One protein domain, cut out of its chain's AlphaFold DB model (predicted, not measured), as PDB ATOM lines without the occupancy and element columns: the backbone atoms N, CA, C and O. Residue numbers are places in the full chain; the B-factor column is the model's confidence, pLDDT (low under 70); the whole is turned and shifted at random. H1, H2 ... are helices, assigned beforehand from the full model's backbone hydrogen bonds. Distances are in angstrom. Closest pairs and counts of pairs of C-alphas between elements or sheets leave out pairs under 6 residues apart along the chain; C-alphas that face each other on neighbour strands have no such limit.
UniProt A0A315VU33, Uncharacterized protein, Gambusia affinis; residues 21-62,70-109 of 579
ATOM      1  N   SER A  21      -6.088 -11.559  18.093       94.00
ATOM      2  CA  SER A  21      -6.397 -11.944  16.711       94.00
ATOM      3  C   SER A  21      -6.898 -10.752  15.893       94.00
ATOM      4  O   SER A  21      -6.225 -10.366  14.936       94.00
ATOM      5  N   ARG A  22      -7.989 -10.076  16.298       94.94
ATOM      6  CA  ARG A  22      -8.501  -8.889  15.577       94.94
ATOM      7  C   ARG A  22      -7.475  -7.758  15.545       94.94
ATOM      8  O   ARG A  22      -7.324  -7.089  14.523       94.94
ATOM      9  N   ALA A  23      -6.735  -7.551  16.637       97.06
ATOM     10  CA  ALA A  23      -5.636  -6.587  16.665       97.06
ATOM     11  C   ALA A  23      -4.545  -6.927  15.630       97.06
ATOM     12  O   ALA A  23      -4.038  -6.038  14.946       97.06
ATOM     13  N   GLY A  24      -4.223  -8.216  15.464       96.25
ATOM     14  CA  GLY A  24      -3.319  -8.709  14.425       96.25
ATOM     15  C   GLY A  24      -3.849  -8.497  13.003       96.25
ATOM     16  O   GLY A  24      -3.090  -8.067  12.136       96.25
ATOM     17  N   GLU A  25      -5.138  -8.733  12.756       95.69
ATOM     18  CA  GLU A  25      -5.775  -8.509  11.449       95.69
ATOM     19  C   GLU A  25      -5.775  -7.031  11.041       95.69
ATOM     20  O   GLU A  25      -5.368  -6.695   9.926       95.69
ATOM     21  N   VAL A  26      -6.164  -6.128  11.948       97.44
ATOM     22  CA  VAL A  26      -6.160  -4.677  11.686       97.44
ATOM     23  C   VAL A  26      -4.733  -4.162  11.463       97.44
ATOM     24  O   VAL A  26      -4.498  -3.372  10.545       97.44
ATOM     25  N   ALA A  27      -3.762  -4.650  12.239       97.69
ATOM     26  CA  ALA A  27      -2.350  -4.328  12.053       97.69
ATOM     27  C   ALA A  27      -1.798  -4.820  10.701       97.69
ATOM     28  O   ALA A  27      -1.049  -4.100  10.036       97.69
ATOM     29  N   LEU A  28      -2.191  -6.019  10.257       97.31
ATOM     30  CA  LEU A  28      -1.825  -6.534   8.935       97.31
ATOM     31  C   LEU A  28      -2.492  -5.744   7.807       97.31
ATOM     32  O   LEU A  28      -1.830  -5.485   6.807       97.31
ATOM     33  N   LYS A  29      -3.736  -5.274   7.976       96.94
ATOM     34  CA  LYS A  29      -4.381  -4.389   6.995       96.94
ATOM     35  C   LYS A  29      -3.617  -3.069   6.831       96.94
ATOM     36  O   LYS A  29      -3.239  -2.741   5.708       96.94
ATOM     37  N   LYS A  30      -3.312  -2.361   7.931       97.44
ATOM     38  CA  LYS A  30      -2.477  -1.139   7.904       97.44
ATOM     39  C   LYS A  30      -1.119  -1.394   7.224       97.44
ATOM     40  O   LYS A  30      -0.631  -0.569   6.457       97.44
ATOM     41  N   THR A  31      -0.513  -2.557   7.473       97.12
ATOM     42  CA  THR A  31       0.781  -2.932   6.876       97.12
ATOM     43  C   THR A  31       0.668  -3.273   5.385       97.12
ATOM     44  O   THR A  31       1.554  -2.932   4.604       97.12
ATOM     45  N   GLY A  32      -0.450  -3.861   4.952       96.06
ATOM     46  CA  GLY A  32      -0.772  -4.048   3.538       96.06
ATOM     47  C   GLY A  32      -0.965  -2.723   2.794       96.06
ATOM     48  O   GLY A  32      -0.469  -2.567   1.682       96.06
ATOM     49  N   GLU A  33      -1.605  -1.736   3.428       96.25
ATOM     50  CA  GLU A  33      -1.742  -0.370   2.898       96.25
ATOM     51  C   GLU A  33      -0.364   0.320   2.747       96.25
ATOM     52  O   GLU A  33      -0.092   0.936   1.711       96.25
ATOM     53  N   LEU A  34       0.561   0.126   3.701       95.62
ATOM     54  CA  LEU A  34       1.963   0.556   3.565       95.62
ATOM     55  C   LEU A  34       2.653  -0.125   2.370       95.62
ATOM     56  O   LEU A  34       3.221   0.573   1.528       95.62
ATOM     57  N   LEU A  35       2.586  -1.457   2.259       94.19
ATOM     58  CA  LEU A  35       3.178  -2.210   1.142       94.19
ATOM     59  C   LEU A  35       2.636  -1.739  -0.216       94.19
ATOM     60  O   LEU A  35       3.420  -1.527  -1.143       94.19
ATOM     61  N   LYS A  36       1.325  -1.485  -0.311       93.94
ATOM     62  CA  LYS A  36       0.681  -0.915  -1.503       93.94
ATOM     63  C   LYS A  36       1.305   0.420  -1.898       93.94
ATOM     64  O   LYS A  36       1.669   0.606  -3.054       93.94
ATOM     65  N   SER A  37       1.492   1.319  -0.928       92.56
ATOM     66  CA  SER A  37       2.067   2.652  -1.160       92.56
ATOM     67  C   SER A  37       3.555   2.637  -1.540       92.56
ATOM     68  O   SER A  37       4.002   3.508  -2.280       92.56
ATOM     69  N   LYS A  38       4.330   1.664  -1.036       92.50
ATOM     70  CA  LYS A  38       5.793   1.606  -1.199       92.50
ATOM     71  C   LYS A  38       6.253   0.786  -2.403       92.50
ATOM     72  O   LYS A  38       7.314   1.077  -2.943       92.50
ATOM     73  N   LEU A  39       5.488  -0.234  -2.797       88.88
ATOM     74  CA  LEU A  39       5.857  -1.182  -3.855       88.88
ATOM     75  C   LEU A  39       4.864  -1.213  -5.035       88.88
ATOM     76  O   LEU A  39       5.106  -1.934  -5.998       88.88
ATOM     77  N   ASN A  40       3.767  -0.443  -4.978       89.00
ATOM     78  CA  ASN A  40       2.725  -0.370  -6.017       89.00
ATOM     79  C   ASN A  40       2.161  -1.753  -6.424       89.00
ATOM     80  O   ASN A  40       1.971  -2.049  -7.604       89.00
ATOM     81  N   LEU A  41       1.931  -2.610  -5.425       89.12
ATOM     82  CA  LEU A  41       1.444  -3.983  -5.593       89.12
ATOM     83  C   LEU A  41      -0.090  -4.055  -5.604       89.12
ATOM     84  O   LEU A  41      -0.779  -3.196  -5.049       89.12
ATOM     85  N   ASP A  42      -0.623  -5.117  -6.202       93.62
ATOM     86  CA  ASP A  42      -2.044  -5.455  -6.158       93.62
ATOM     87  C   ASP A  42      -2.457  -6.134  -4.834       93.62
ATOM     88  O   ASP A  42      -1.632  -6.613  -4.051       93.62
ATOM     89  N   ASP A  43      -3.769  -6.191  -4.591       94.44
ATOM     90  CA  ASP A  43      -4.352  -6.674  -3.334       94.44
ATOM     91  C   ASP A  43      -4.286  -8.203  -3.131       94.44
ATOM     92  O   ASP A  43      -4.517  -8.667  -2.009       94.44
ATOM     93  N   ASP A  44      -3.975  -9.000  -4.161       96.00
ATOM     94  CA  ASP A  44      -3.722 -10.443  -4.031       96.00
ATOM     95  C   ASP A  44      -2.243 -10.700  -3.690       96.00
ATOM     96  O   ASP A  44      -1.941 -11.472  -2.775       96.00
ATOM     97  N   THR A  45      -1.316  -9.983  -4.333       94.69
ATOM     98  CA  THR A  45       0.119  -9.998  -4.004       94.69
ATOM     99  C   THR A  45       0.372  -9.527  -2.571       94.69
ATOM    100  O   THR A  45       1.107 -10.181  -1.829       94.69
ATOM    101  N   ILE A  46      -0.278  -8.443  -2.129       95.75
ATOM    102  CA  ILE A  46      -0.184  -7.962  -0.739       95.75
ATOM    103  C   ILE A  46      -0.696  -9.023   0.246       95.75
ATOM    104  O   ILE A  46      -0.052  -9.280   1.264       95.75
ATOM    105  N   ARG A  47      -1.817  -9.686  -0.071       96.25
ATOM    106  CA  ARG A  47      -2.375 -10.762   0.762       96.25
ATOM    107  C   ARG A  47      -1.406 -11.936   0.884       96.25
ATOM    108  O   ARG A  47      -1.178 -12.401   1.995       96.25
ATOM    109  N   SER A  48      -0.773 -12.340  -0.219       97.00
ATOM    110  CA  SER A  48       0.270 -13.377  -0.237       97.00
ATOM    111  C   SER A  48       1.444 -13.045   0.699       97.00
ATOM    112  O   SER A  48       1.850 -13.897   1.490       97.00
ATOM    113  N   ILE A  49       1.937 -11.798   0.694       96.31
ATOM    114  CA  ILE A  49       2.990 -11.347   1.626       96.31
ATOM    115  C   ILE A  49       2.503 -11.451   3.082       96.31
ATOM    116  O   ILE A  49       3.195 -12.021   3.927       96.31
ATOM    117  N   CYS A  50       1.308 -10.937   3.388       96.81
ATOM    118  CA  CYS A  50       0.762 -10.974   4.746       96.81
ATOM    119  C   CYS A  50       0.506 -12.406   5.248       96.81
ATOM    120  O   CYS A  50       0.785 -12.699   6.410       96.81
ATOM    121  N   ASP A  51       0.013 -13.306   4.396       96.56
ATOM    122  CA  ASP A  51      -0.262 -14.697   4.765       96.56
ATOM    123  C   ASP A  51       1.029 -15.520   4.911       96.56
ATOM    124  O   ASP A  51       1.141 -16.313   5.847       96.56
ATOM    125  N   LYS A  52       2.063 -15.266   4.093       97.00
ATOM    126  CA  LYS A  52       3.417 -15.797   4.332       97.00
ATOM    127  C   LYS A  52       3.978 -15.337   5.682       97.00
ATOM    128  O   LYS A  52       4.533 -16.161   6.410       97.00
ATOM    129  N   PHE A  53       3.788 -14.068   6.052       97.00
ATOM    130  CA  PHE A  53       4.237 -13.554   7.349       97.00
ATOM    131  C   PHE A  53       3.487 -14.229   8.513       97.00
ATOM    132  O   PHE A  53       4.127 -14.677   9.466       97.00
ATOM    133  N   LYS A  54       2.155 -14.397   8.414       95.81
ATOM    134  CA  LYS A  54       1.361 -15.179   9.387       95.81
ATOM    135  C   LYS A  54       1.896 -16.605   9.539       95.81
ATOM    136  O   LYS A  54       2.051 -17.076  10.661       95.81
ATOM    137  N   LEU A  55       2.192 -17.291   8.432       95.38
ATOM    138  CA  LEU A  55       2.706 -18.664   8.459       95.38
ATOM    139  C   LEU A  55       4.076 -18.749   9.148       95.38
ATOM    140  O   LEU A  55       4.278 -19.634   9.974       95.38
ATOM    141  N   LYS A  56       4.989 -17.804   8.887       95.50
ATOM    142  CA  LYS A  56       6.287 -17.734   9.587       95.50
ATOM    143  C   LYS A  56       6.116 -17.468  11.089       95.50
ATOM    144  O   LYS A  56       6.739 -18.153  11.893       95.50
ATOM    145  N   LEU A  57       5.212 -16.559  11.468       93.31
ATOM    146  CA  LEU A  57       4.844 -16.270  12.863       93.31
ATOM    147  C   LEU A  57       4.268 -17.506  13.592       93.31
ATOM    148  O   LEU A  57       4.646 -17.778  14.727       93.31
ATOM    149  N   LEU A  58       3.407 -18.296  12.938       89.94
ATOM    150  CA  LEU A  58       2.860 -19.557  13.477       89.94
ATOM    151  C   LEU A  58       3.904 -20.687  13.573       89.94
ATOM    152  O   LEU A  58       3.763 -21.617  14.373       89.94
ATOM    153  N   CYS A  59       4.957 -20.618  12.758       88.56
ATOM    154  CA  CYS A  59       6.072 -21.558  12.756       88.56
ATOM    155  C   CYS A  59       7.250 -21.133  13.652       88.56
ATOM    156  O   CYS A  59       8.272 -21.821  13.636       88.56
ATOM    157  N   GLU A  60       7.121 -20.064  14.454       89.81
ATOM    158  CA  GLU A  60       8.177 -19.615  15.371       89.81
ATOM    159  C   GLU A  60       8.669 -20.756  16.289       89.81
ATOM    160  O   GLU A  60       7.896 -21.520  16.882       89.81
ATOM    161  N   SER A  61       9.995 -20.882  16.375       75.88
ATOM    162  CA  SER A  61      10.683 -21.850  17.226       75.88
ATOM    163  C   SER A  61      10.983 -21.233  18.599       75.88
ATOM    164  O   SER A  61      11.453 -20.093  18.645       75.88
ATOM    165  N   PRO A  62      10.785 -21.963  19.717       70.19
ATOM    166  CA  PRO A  62      11.306 -21.553  21.023       70.19
ATOM    167  C   PRO A  62      12.840 -21.468  21.024       70.19
ATOM    168  O   PRO A  62      13.415 -20.549  21.609       70.19
ATOM    169  N   GLN A  70      13.446 -11.229  19.299       91.44
ATOM    170  CA  GLN A  70      12.186 -11.540  18.614       91.44
ATOM    171  C   GLN A  70      11.819 -10.495  17.553       91.44
ATOM    172  O   GLN A  70      11.172 -10.824  16.558       91.44
ATOM    173  N   ASP A  71      12.237  -9.246  17.765       93.31
ATOM    174  CA  ASP A  71      12.034  -8.155  16.821       93.31
ATOM    175  C   ASP A  71      12.843  -8.437  15.540       93.31
ATOM    176  O   ASP A  71      12.287  -8.366  14.448       93.31
ATOM    177  N   ASP A  72      14.098  -8.889  15.666       92.69
ATOM    178  CA  ASP A  72      14.947  -9.272  14.524       92.69
ATOM    179  C   ASP A  72      14.357 -10.441  13.724       92.69
ATOM    180  O   ASP A  72      14.248 -10.364  12.501       92.69
ATOM    181  N   ILE A  73      13.909 -11.503  14.408       93.31
ATOM    182  CA  ILE A  73      13.263 -12.669  13.776       93.31
ATOM    183  C   ILE A  73      12.035 -12.231  12.970       93.31
ATOM    184  O   ILE A  73      11.870 -12.618  11.813       93.31
ATOM    185  N   ARG A  74      11.184 -11.378  13.548       95.31
ATOM    186  CA  ARG A  74       9.951 -10.921  12.894       95.31
ATOM    187  C   ARG A  74      10.204  -9.862  11.813       95.31
ATOM    188  O   ARG A  74       9.422  -9.800  10.865       95.31
ATOM    189  N   MET A  75      11.301  -9.102  11.873       95.56
ATOM    190  CA  MET A  75      11.790  -8.304  10.739       95.56
ATOM    191  C   MET A  75      12.270  -9.207   9.591       95.56
ATOM    192  O   MET A  75      11.850  -9.001   8.452       95.56
ATOM    193  N   CYS A  76      13.047 -10.259   9.873       93.69
ATOM    194  CA  CYS A  76      13.437 -11.257   8.868       93.69
ATOM    195  C   CYS A  76      12.220 -11.938   8.226       93.69
ATOM    196  O   CYS A  76      12.185 -12.076   7.005       93.69
ATOM    197  N   HIS A  77      11.180 -12.270   9.001       95.56
ATOM    198  CA  HIS A  77       9.936 -12.814   8.450       95.56
ATOM    199  C   HIS A  77       9.293 -11.880   7.412       95.56
ATOM    200  O   HIS A  77       8.866 -12.361   6.364       95.56
ATOM    201  N   TRP A  78       9.261 -10.560   7.647       96.88
ATOM    202  CA  TRP A  78       8.791  -9.596   6.642       96.88
ATOM    203  C   TRP A  78       9.711  -9.536   5.417       96.88
ATOM    204  O   TRP A  78       9.208  -9.594   4.295       96.88
ATOM    205  N   THR A  79      11.036  -9.482   5.603       95.69
ATOM    206  CA  THR A  79      12.019  -9.500   4.501       95.69
ATOM    207  C   THR A  79      11.810 -10.710   3.590       95.69
ATOM    208  O   THR A  79      11.690 -10.559   2.374       95.69
ATOM    209  N   GLU A  80      11.704 -11.902   4.180       95.12
ATOM    210  CA  GLU A  80      11.469 -13.159   3.472       95.12
ATOM    211  C   GLU A  80      10.097 -13.182   2.792       95.12
ATOM    212  O   GLU A  80      10.011 -13.492   1.609       95.12
ATOM    213  N   SER A  81       9.013 -12.820   3.490       96.31
ATOM    214  CA  SER A  81       7.662 -12.838   2.908       96.31
ATOM    215  C   SER A  81       7.497 -11.874   1.731       96.31
ATOM    216  O   SER A  81       6.788 -12.201   0.778       96.31
ATOM    217  N   ILE A  82       8.170 -10.718   1.760       94.44
ATOM    218  CA  ILE A  82       8.210  -9.788   0.624       94.44
ATOM    219  C   ILE A  82       9.025 -10.416  -0.516       94.44
ATOM    220  O   ILE A  82       8.502 -10.560  -1.620       94.44
ATOM    221  N   ALA A  83      10.262 -10.851  -0.252       93.81
ATOM    222  CA  ALA A  83      11.177 -11.348  -1.284       93.81
ATOM    223  C   ALA A  83      10.699 -12.641  -1.971       93.81
ATOM    224  O   ALA A  83      10.793 -12.763  -3.192       93.81
ATOM    225  N   GLU A  84      10.108 -13.573  -1.218       94.62
ATOM    226  CA  GLU A  84       9.469 -14.789  -1.744       94.62
ATOM    227  C   GLU A  84       8.274 -14.512  -2.671       94.62
ATOM    228  O   GLU A  84       7.834 -15.421  -3.376       94.62
ATOM    229  N   THR A  85       7.701 -13.305  -2.631       93.25
ATOM    230  CA  THR A  85       6.501 -12.948  -3.404       93.25
ATOM    231  C   THR A  85       6.826 -12.015  -4.569       93.25
ATOM    232  O   THR A  85       6.275 -12.179  -5.652       93.25
ATOM    233  N   THR A  86       7.735 -11.055  -4.381       88.94
ATOM    234  CA  THR A  86       8.127 -10.082  -5.417       88.94
ATOM    235  C   THR A  86       9.319 -10.541  -6.263       88.94
ATOM    236  O   THR A  86       9.675  -9.870  -7.231       88.94
ATOM    237  N   GLY A  87       9.997 -11.629  -5.874       83.06
ATOM    238  CA  GLY A  87      11.253 -12.076  -6.491       83.06
ATOM    239  C   GLY A  87      12.431 -11.113  -6.290       83.06
ATOM    240  O   GLY A  87      13.498 -11.325  -6.861       83.06
ATOM    241  N   SER A  88      12.247 -10.052  -5.499       75.12
ATOM    242  CA  SER A  88      13.209  -8.970  -5.299       75.12
ATOM    243  C   SER A  88      13.559  -8.870  -3.821       75.12
ATOM    244  O   SER A  88      12.662  -8.881  -2.978       75.12
ATOM    245  N   SER A  89      14.844  -8.730  -3.487       69.38
ATOM    246  CA  SER A  89      15.245  -8.493  -2.095       69.38
ATOM    247  C   SER A  89      14.553  -7.237  -1.570       69.38
ATOM    248  O   SER A  89      14.730  -6.154  -2.129       69.38
ATOM    249  N   ALA A  90      13.780  -7.369  -0.493       62.56
ATOM    250  CA  ALA A  90      13.206  -6.212   0.176       62.56
ATOM    251  C   ALA A  90      14.332  -5.311   0.703       62.56
ATOM    252  O   ALA A  90      15.326  -5.804   1.239       62.56
ATOM    253  N   ALA A  91      14.170  -3.991   0.583       67.94
ATOM    254  CA  ALA A  91      15.007  -3.063   1.335       67.94
ATOM    255  C   ALA A  91      14.784  -3.319   2.835       67.94
ATOM    256  O   ALA A  91      13.633  -3.377   3.274       67.94
ATOM    257  N   SER A  92      15.869  -3.465   3.605       71.44
ATOM    258  CA  SER A  92      15.813  -3.770   5.048       71.44
ATOM    259  C   SER A  92      14.876  -2.810   5.796       71.44
ATOM    260  O   SER A  92      14.011  -3.222   6.572       71.44
ATOM    261  N   ASP A  93      14.954  -1.528   5.442       88.25
ATOM    262  CA  ASP A  93      14.138  -0.449   5.993       88.25
ATOM    263  C   ASP A  93      12.632  -0.671   5.794       88.25
ATOM    264  O   ASP A  93      11.842  -0.258   6.641       88.25
ATOM    265  N   LEU A  94      12.208  -1.304   4.693       92.75
ATOM    266  CA  LEU A  94      10.792  -1.579   4.431       92.75
ATOM    267  C   LEU A  94      10.282  -2.734   5.294       92.75
ATOM    268  O   LEU A  94       9.178  -2.642   5.825       92.75
ATOM    269  N   ALA A  95      11.075  -3.793   5.474       94.00
ATOM    270  CA  ALA A  95      10.724  -4.893   6.371       94.00
ATOM    271  C   ALA A  95      10.661  -4.424   7.836       94.00
ATOM    272  O   ALA A  95       9.719  -4.763   8.550       94.00
ATOM    273  N   SER A  96      11.596  -3.556   8.242       95.69
ATOM    274  CA  SER A  96      11.562  -2.833   9.519       95.69
ATOM    275  C   SER A  96      10.291  -1.980   9.665       95.69
ATOM    276  O   SER A  96       9.539  -2.161  10.624       95.69
ATOM    277  N   GLN A  97       9.969  -1.123   8.685       97.00
ATOM    278  CA  GLN A  97       8.732  -0.323   8.689       97.00
ATOM    279  C   GLN A  97       7.474  -1.201   8.792       97.00
ATOM    280  O   GLN A  97       6.580  -0.883   9.573       97.00
ATOM    281  N   CYS A  98       7.407  -2.316   8.055       97.38
ATOM    282  CA  CYS A  98       6.285  -3.256   8.124       97.38
ATOM    283  C   CYS A  98       6.177  -3.916   9.504       97.38
ATOM    284  O   CYS A  98       5.087  -3.985  10.070       97.38
ATOM    285  N   TYR A  99       7.305  -4.343  10.079       97.62
ATOM    286  CA  TYR A  99       7.350  -4.930  11.413       97.62
ATOM    287  C   TYR A  99       6.882  -3.956  12.499       97.62
ATOM    288  O   TYR A  99       5.989  -4.302  13.271       97.62
ATOM    289  N   TYR A 100       7.443  -2.744  12.559       98.06
ATOM    290  CA  TYR A 100       7.094  -1.774  13.600       98.06
ATOM    291  C   TYR A 100       5.683  -1.204  13.421       98.06
ATOM    292  O   TYR A 100       4.973  -1.037  14.413       98.06
ATOM    293  N   LEU A 101       5.220  -0.986  12.182       98.31
ATOM    294  CA  LEU A 101       3.826  -0.616  11.924       98.31
ATOM    295  C   LEU A 101       2.870  -1.710  12.411       98.31
ATOM    296  O   LEU A 101       1.897  -1.395  13.097       98.31
ATOM    297  N   TRP A 102       3.162  -2.982  12.124       98.31
ATOM    298  CA  TRP A 102       2.381  -4.115  12.620       98.31
ATOM    299  C   TRP A 102       2.423  -4.226  14.154       98.31
ATOM    300  O   TRP A 102       1.373  -4.338  14.786       98.31
ATOM    301  N   LYS A 103       3.618  -4.148  14.762       97.94
ATOM    302  CA  LYS A 103       3.842  -4.251  16.215       97.94
ATOM    303  C   LYS A 103       3.074  -3.174  16.977       97.94
ATOM    304  O   LYS A 103       2.318  -3.494  17.888       97.94
ATOM    305  N   ASN A 104       3.221  -1.916  16.577       98.06
ATOM    306  CA  ASN A 104       2.598  -0.803  17.286       98.06
ATOM    307  C   ASN A 104       1.078  -0.820  17.066       98.06
ATOM    308  O   ASN A 104       0.317  -0.763  18.027       98.06
ATOM    309  N   SER A 105       0.627  -1.057  15.829       97.88
ATOM    310  CA  SER A 105      -0.804  -1.086  15.495       97.88
ATOM    311  C   SER A 105      -1.603  -2.187  16.176       97.88
ATOM    312  O   SER A 105      -2.811  -2.027  16.335       97.88
ATOM    313  N   ARG A 106      -0.979  -3.318  16.537       97.06
ATOM    314  CA  ARG A 106      -1.666  -4.340  17.336       97.06
ATOM    315  C   ARG A 106      -1.689  -3.969  18.816       97.06
ATOM    316  O   ARG A 106      -2.717  -4.185  19.441       97.06
ATOM    317  N   LEU A 107      -0.609  -3.391  19.356       97.88
ATOM    318  CA  LEU A 107      -0.535  -2.952  20.757       97.88
ATOM    319  C   LEU A 107      -1.531  -1.815  21.049       97.88
ATOM    320  O   LEU A 107      -2.249  -1.901  22.036       97.88
ATOM    321  N   GLU A 108      -1.682  -0.850  20.133       97.38
ATOM    322  CA  GLU A 108      -2.726   0.201  20.142       97.38
ATOM    323  C   GLU A 108      -4.167  -0.323  20.339       97.38
ATOM    324  O   GLU A 108      -5.061   0.441  20.698       97.38
ATOM    325  N   LEU A 109      -4.414  -1.604  20.043       96.56
ATOM    326  CA  LEU A 109      -5.738  -2.232  20.044       96.56
ATOM    327  C   LEU A 109      -5.922  -3.270  21.161       96.56
ATOM    328  O   LEU A 109      -6.997  -3.872  21.243       96.56
TER     329      LEU A 109
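AT A GLANCE: This is residues 21 to 62 and 70 to 109 of the 579 residues of an uncharacterized protein of Gambusia affinis (UniProt A0A315VU33). Four helices of similar length make a closed ring, H1 to H2 to H3 to H4 and back to H1, each packed on its two neighbours while the diagonal pairs stay apart. Neighbours run opposite ways and are mostly crossed, one of the four touching pairs being at a shallow tilt. The 82 printed residues hold four named helices, H1, H2, H3 and H4 along the chain, and no named strand: the class is all helix. The whole is compact, with a radius of gyration of the C-alphas of 11.5 A, and rounded, spanning 28 by 25 by 21 A.

HOW THE PARTS SIT: Begin with the longest helix, H1, residues 21 to 39. It touches H4, residues 92 to 107, opposite ways at a shallow tilt of 30 degrees; look at the closest C-alphas, Ala 23 and Arg 106, 4.6 A apart. With residues 28 to 36 alone, H1 touches residues 43 to 50 of H2, which is residues 43 to 58; the closest C-alphas are those of Gly 32 and Ile 46, 5.8 A apart, at a steep tilt of 48 degrees, opposite ways. H2 touches H3, residues 70 to 86, opposite ways at a steep tilt of 36 degrees, only just beyond shallow; the closest C-alphas, Ile 49 and Ser 81, are 5.1 A apart. H4, with residues 92 to 99 alone, touches H3 at a steep tilt of 61 degrees, opposite ways, the closest C-alphas being those of Trp 78 and Ala 95, 5.1 A apart. H1 and H3 are apart, and so are H2 and H4. In H1, H2 and H4 every O i to N i+4 pair is within hydrogen-bond range; in H3, 12 of 13 are.

IN THESE COORDINATES: Find C-alpha 21 at (-6.397, -11.944, 16.711); from there H1 runs 26.2 A to C-alpha 39. H2 runs 22.4 A and H3 24.4 A. H4 runs 22.7 A, from C-alpha 92 at (15.813, -3.770, 5.048) to C-alpha 107 at (-0.535, -2.952, 20.757).

THE WHOLE: The C-alphas farthest apart are those of Asn 40 and Pro 62, 35.4 A. Residues 63 to 69 are not printed, and C-alphas 62 and 70 are 10.3 A apart across this cut, on the link from H2 to H3. The links H1 to H2 and H3 to H4 are tight. Confidence is low, under 70, at residues 89 to 91; the mean pLDDT of the printed part is 92.7.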